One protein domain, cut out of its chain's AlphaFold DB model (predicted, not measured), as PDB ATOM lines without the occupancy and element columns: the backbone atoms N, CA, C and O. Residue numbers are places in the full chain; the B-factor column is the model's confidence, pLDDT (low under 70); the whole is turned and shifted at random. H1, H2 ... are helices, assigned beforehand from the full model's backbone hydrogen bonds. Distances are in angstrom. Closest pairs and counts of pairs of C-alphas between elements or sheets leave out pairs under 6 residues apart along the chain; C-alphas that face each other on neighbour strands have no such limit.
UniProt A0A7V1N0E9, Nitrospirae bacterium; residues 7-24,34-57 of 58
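What this domain is: This is residues 7 to 24 and 34 to 57 of the 58 residues of a protein of Nitrospirae bacterium (UniProt A0A7V1N0E9). A long helix, H2, and a shorter one, H1, meet near their last residues as a narrow V, and residues 34 to 45, of which 38 to 45 belong to H2, stick out free beyond the body. The printed part has 42 residues with two named helices, H1 then H2, and no named strand; its class is all helix. It is loose, with a radius of gyration of the C-alphas of 11.9 A, and spans 40 by 19 by 14 A.

How they stand to each other: H2, residues 38 to 55, touches H1, residues 7 to 17, with its residues 49 to 54 alone. The closest C-alphas, those of Gly 17 and Ala 53, are 4.9 A apart. The helices run the same way at a shallow tilt of 26 degrees. In both, every O i to N i+4 pair is within hydrogen-bond range.

Where its parts are: H2 is 25.8 A long, from C-alpha 38 at (37.981, 0.675, -52.477) to C-alpha 55 at (37.334, 18.782, -34.156). H1 is 15.2 A long and begins at C-alpha 7 (46.708, 1.464, -37.629).

The domain as a whole: The C-alphas farthest apart, those of Lys 19 and Gly 35, are 39.7 A apart. Residues 25 to 33 are not printed; across this cut, in the link from H1 to H2, C-alphas 24 and 34 are 29.4 A apart. No printed residue has pLDDT under 70.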
ATOM      1  N   GLY A   7      46.476   1.189 -39.046       98.12
ATOM      2  CA  GLY A   7      46.708   1.464 -37.629       98.12
ATOM      3  C   GLY A   7      47.777   2.534 -37.416       98.12
ATOM      4  O   GLY A   7      47.542   3.480 -36.667       98.12
ATOM      5  N   ASP A   8      48.898   2.440 -38.134       98.19
ATOM      6  CA  ASP A   8      49.987   3.422 -38.042       98.19
ATOM      7  C   ASP A   8      49.511   4.822 -38.442       98.19
ATOM      8  O   ASP A   8      49.747   5.790 -37.716       98.19
ATOM      9  N   ALA A   9      48.771   4.929 -39.550       97.69
ATOM     10  CA  ALA A   9      48.220   6.201 -40.010       97.69
ATOM     11  C   ALA A   9      47.270   6.831 -38.974       97.69
ATOM     12  O   ALA A   9      47.378   8.021 -38.674       97.69
ATOM     13  N   ILE A  10      46.367   6.040 -38.382       97.94
ATOM     14  CA  ILE A  10      45.436   6.540 -37.358       97.94
ATOM     15  C   ILE A  10      46.167   6.943 -36.077       97.94
ATOM     16  O   ILE A  10      45.846   7.985 -35.504       97.94
ATOM     17  N   ASN A  11      47.174   6.178 -35.654       98.12
ATOM     18  CA  ASN A  11      47.978   6.506 -34.479       98.12
ATOM     19  C   ASN A  11      48.706   7.844 -34.651       98.12
ATOM     20  O   ASN A  11      48.695   8.665 -33.733       98.12
ATOM     21  N   ILE A  12      49.277   8.102 -35.831       97.62
ATOM     22  CA  ILE A  12      49.918   9.385 -36.149       97.62
ATOM     23  C   ILE A  12      48.897  10.527 -36.080       97.62
ATOM     24  O   ILE A  12      49.136  11.522 -35.395       97.62
ATOM     25  N   ILE A  13      47.739  10.375 -36.728       97.69
ATOM     26  CA  ILE A  13      46.681  11.399 -36.738       97.69
ATOM     27  C   ILE A  13      46.203  11.717 -35.312       97.69
ATOM     28  O   ILE A  13      46.096  12.887 -34.944       97.69
ATOM     29  N   HIS A  14      45.961  10.697 -34.486       96.94
ATOM     30  CA  HIS A  14      45.544  10.878 -33.093       96.94
ATOM     31  C   HIS A  14      46.641  11.527 -32.234       96.94
ATOM     32  O   HIS A  14      46.357  12.393 -31.403       96.94
ATOM     33  N   ALA A  15      47.904  11.146 -32.438       97.00
ATOM     34  CA  ALA A  15      49.028  11.731 -31.714       97.00
ATOM     35  C   ALA A  15      49.235  13.214 -32.061       97.00
ATOM     36  O   ALA A  15      49.635  13.990 -31.195       97.00
ATOM     37  N   ILE A  16      48.952  13.617 -33.303       96.00
ATOM     38  CA  ILE A  16      48.966  15.027 -33.713       96.00
ATOM     39  C   ILE A  16      47.768  15.759 -33.102       96.00
ATOM     40  O   ILE A  16      47.970  16.772 -32.437       96.00
ATOM     41  N   GLY A  17      46.553  15.225 -33.271       96.44
ATOM     42  CA  GLY A  17      45.316  15.852 -32.788       96.44
ATOM     43  C   GLY A  17      45.275  16.075 -31.273       96.44
ATOM     44  O   GLY A  17      44.759  17.090 -30.831       96.44
ATOM     45  N   SER A  18      45.893  15.193 -30.480       95.81
ATOM     46  CA  SER A  18      45.994  15.345 -29.012       95.81
ATOM     47  C   SER A  18      47.076  16.327 -28.544       95.81
ATOM     48  O   SER A  18      47.185  16.625 -27.357       95.81
ATOM     49  N   LYS A  19      47.945  16.799 -29.445       95.94
ATOM     50  CA  LYS A  19      49.085  17.668 -29.096       95.94
ATOM     51  C   LYS A  19      49.034  19.026 -29.770       95.94
ATOM     52  O   LYS A  19      49.738  19.943 -29.334       95.94
ATOM     53  N   ARG A  20      48.328  19.146 -30.889       95.12
ATOM     54  CA  ARG A  20      48.325  20.318 -31.765       95.12
ATOM     55  C   ARG A  20      46.938  20.500 -32.364       95.12
ATOM     56  O   ARG A  20      46.270  19.536 -32.720       95.12
ATOM     57  N   LYS A  21      46.556  21.760 -32.570       95.75
ATOM     58  CA  LYS A  21      45.361  22.106 -33.337       95.75
ATOM     59  C   LYS A  21      45.626  21.898 -34.829       95.75
ATOM     60  O   LYS A  21      46.486  22.567 -35.400       95.75
ATOM     61  N   ILE A  22      44.867  21.007 -35.457       96.62
ATOM     62  CA  ILE A  22      44.894  20.805 -36.909       96.62
ATOM     63  C   ILE A  22      44.047  21.906 -37.560       96.62
ATOM     64  O   ILE A  22      42.875  22.062 -37.225       96.62
ATOM     65  N   VAL A  23      44.638  22.686 -38.468       96.62
ATOM     66  CA  VAL A  23      43.951  23.788 -39.180       96.62
ATOM     67  C   VAL A  23      43.628  23.462 -40.640       96.62
ATOM     68  O   VAL A  23      42.851  24.174 -41.265       96.62
ATOM     69  N   GLY A  24      44.200  22.383 -41.172       96.69
ATOM     70  CA  GLY A  24      43.998  21.913 -42.537       96.69
ATOM     71  C   GLY A  24      44.755  20.610 -42.785       96.69
ATOM     72  O   GLY A  24      45.666  20.269 -42.025       96.69
ATOM     73  N   PRO A  34      38.658   2.183 -62.491       96.31
ATOM     74  CA  PRO A  34      37.320   1.870 -62.981       96.31
ATOM     75  C   PRO A  34      36.803   0.531 -62.439       96.31
ATOM     76  O   PRO A  34      37.519  -0.467 -62.448       96.31
ATOM     77  N   GLY A  35      35.563   0.521 -61.939       97.19
ATOM     78  CA  GLY A  35      34.944  -0.663 -61.331       97.19
ATOM     79  C   GLY A  35      35.375  -0.969 -59.888       97.19
ATOM     80  O   GLY A  35      34.936  -1.973 -59.334       97.19
ATOM     81  N   SER A  36      36.202  -0.126 -59.260       97.62
ATOM     82  CA  SER A  36      36.687  -0.300 -57.885       97.62
ATOM     83  C   SER A  36      36.559   1.004 -57.094       97.62
ATOM     84  O   SER A  36      37.156   2.021 -57.441       97.62
ATOM     85  N   VAL A  37      35.793   0.974 -56.002       97.12
ATOM     86  CA  VAL A  37      35.579   2.121 -55.095       97.12
ATOM     87  C   VAL A  37      36.502   2.080 -53.873       97.12
ATOM     88  O   VAL A  37      36.535   3.003 -53.064       97.12
ATOM     89  N   GLN A  38      37.268   1.005 -53.707       97.00
ATOM     90  CA  GLN A  38      37.981   0.675 -52.477       97.00
ATOM     91  C   GLN A  38      38.979   1.771 -52.074       97.00
ATOM     92  O   GLN A  38      39.020   2.177 -50.909       97.00
ATOM     93  N   SER A  39      39.756   2.290 -53.030       96.38
ATOM     94  CA  SER A  39      40.721   3.366 -52.774       96.38
ATOM     95  C   SER A  39      40.025   4.684 -52.423       96.38
ATOM     96  O   SER A  39      40.419   5.351 -51.468       96.38
ATOM     97  N   GLN A  40      38.937   5.019 -53.124       97.75
ATOM     98  CA  GLN A  40      38.133   6.216 -52.866       97.75
ATOM     99  C   GLN A  40      37.478   6.166 -51.483       97.75
ATOM    100  O   GLN A  40      37.548   7.134 -50.728       97.75
ATOM    101  N   PHE A  41      36.897   5.022 -51.115       97.81
ATOM    102  CA  PHE A  41      36.316   4.813 -49.791       97.81
ATOM    103  C   PHE A  41      37.373   4.936 -48.689       97.81
ATOM    104  O   PHE A  41      37.130   5.557 -47.655       97.81
ATOM    105  N   THR A  42      38.570   4.394 -48.920       97.31
ATOM    106  CA  THR A  42      39.684   4.488 -47.968       97.31
ATOM    107  C   THR A  42      40.139   5.937 -47.785       97.31
ATOM    108  O   THR A  42      40.295   6.378 -46.646       97.31
ATOM    109  N   ALA A  43      40.272   6.704 -48.871       98.19
ATOM    110  CA  ALA A  43      40.589   8.131 -48.812       98.19
ATOM    111  C   ALA A  43      39.495   8.934 -48.085       98.19
ATOM    112  O   ALA A  43      39.802   9.711 -47.185       98.19
ATOM    113  N   ALA A  44      38.215   8.682 -48.380       98.31
ATOM    114  CA  ALA A  44      37.099   9.327 -47.685       98.31
ATOM    115  C   ALA A  44      37.104   9.020 -46.175       98.31
ATOM    116  O   ALA A  44      36.913   9.912 -45.345       98.31
ATOM    117  N   LYS A  45      37.393   7.770 -45.799       98.44
ATOM    118  CA  LYS A  45      37.530   7.361 -44.397       98.44
ATOM    119  C   LYS A  45      38.739   8.016 -43.722       98.44
ATOM    120  O   LYS A  45      38.656   8.350 -42.540       98.44
ATOM    121  N   LEU A  46      39.841   8.218 -44.446       98.50
ATOM    122  CA  LEU A  46      41.010   8.946 -43.951       98.50
ATOM    123  C   LEU A  46      40.670  10.420 -43.688       98.50
ATOM    124  O   LEU A  46      40.941  10.910 -42.592       98.50
ATOM    125  N   CYS A  47      39.983  11.090 -44.622       98.44
ATOM    126  CA  CYS A  47      39.476  12.453 -44.429       98.44
ATOM    127  C   CYS A  47      38.577  12.548 -43.193       98.44
ATOM    128  O   CYS A  47      38.753  13.435 -42.361       98.44
ATOM    129  N   PHE A  48      37.660  11.593 -43.011       98.00
ATOM    130  CA  PHE A  48      36.806  11.548 -41.823       98.00
ATOM    131  C   PHE A  48      37.616  11.455 -40.519       98.00
ATOM    132  O   PHE A  48      37.274  12.098 -39.525       98.00
ATOM    133  N   LYS A  49      38.709  10.683 -40.507       97.94
ATOM    134  CA  LYS A  49      39.588  10.558 -39.335       97.94
ATOM    135  C   LYS A  49      40.403  11.820 -39.066       97.94
ATOM    136  O   LYS A  49      40.528  12.196 -37.905       97.94
ATOM    137  N   LEU A  50      40.873  12.503 -40.108       98.31
ATOM    138  CA  LEU A  50      41.519  13.815 -39.991       98.31
ATOM    139  C   LEU A  50      40.559  14.864 -39.416       98.31
ATOM    140  O   LEU A  50      40.913  15.549 -38.462       98.31
ATOM    141  N   LEU A  51      39.324  14.934 -39.925       97.69
ATOM    142  CA  LEU A  51      38.286  15.828 -39.398       97.69
ATOM    143  C   LEU A  51      37.941  15.490 -37.943       97.69
ATOM    144  O   LEU A  51      37.856  16.378 -37.100       97.69
ATOM    145  N   SER A  52      37.804  14.201 -37.623       96.81
ATOM    146  CA  SER A  52      37.575  13.758 -36.244       96.81
ATOM    147  C   SER A  52      38.707  14.211 -35.321       96.81
ATOM    148  O   SER A  52      38.446  14.714 -34.234       96.81
ATOM    149  N   ALA A  53      39.964  14.092 -35.751       97.25
ATOM    150  CA  ALA A  53      41.099  14.566 -34.967       97.25
ATOM    151  C   ALA A  53      41.154  16.093 -34.849       97.25
ATOM    152  O   ALA A  53      41.532  16.596 -33.798       97.25
ATOM    153  N   ALA A  54      40.751  16.827 -35.887       96.81
ATOM    154  CA  ALA A  54      40.744  18.287 -35.882       96.81
ATOM    155  C   ALA A  54      39.655  18.894 -34.982       96.81
ATOM    156  O   ALA A  54      39.853  19.983 -34.446       96.81
ATOM    157  N   PHE A  55      38.512  18.213 -34.824       95.69
ATOM    158  CA  PHE A  55      37.334  18.782 -34.156       95.69
ATOM    159  C   PHE A  55      36.882  18.050 -32.891       95.69
ATOM    160  O   PHE A  55      36.188  18.651 -32.072       95.69
ATOM    161  N   LEU A  56      37.222  16.769 -32.729       93.38
ATOM    162  CA  LEU A  56      36.679  15.923 -31.657       93.38
ATOM    163  C   LEU A  56      37.741  15.433 -30.667       93.38
ATOM    164  O   LEU A  56      37.388  15.079 -29.542       93.38
ATOM    165  N   LEU A  57      39.017  15.399 -31.059       83.62
ATOM    166  CA  LEU A  57      40.114  15.085 -30.144       83.62
ATOM    167  C   LEU A  57      40.592  16.373 -29.458       83.62
ATOM    168  O   LEU A  57      40.681  17.421 -30.095       83.62
TER     169      LEU A  57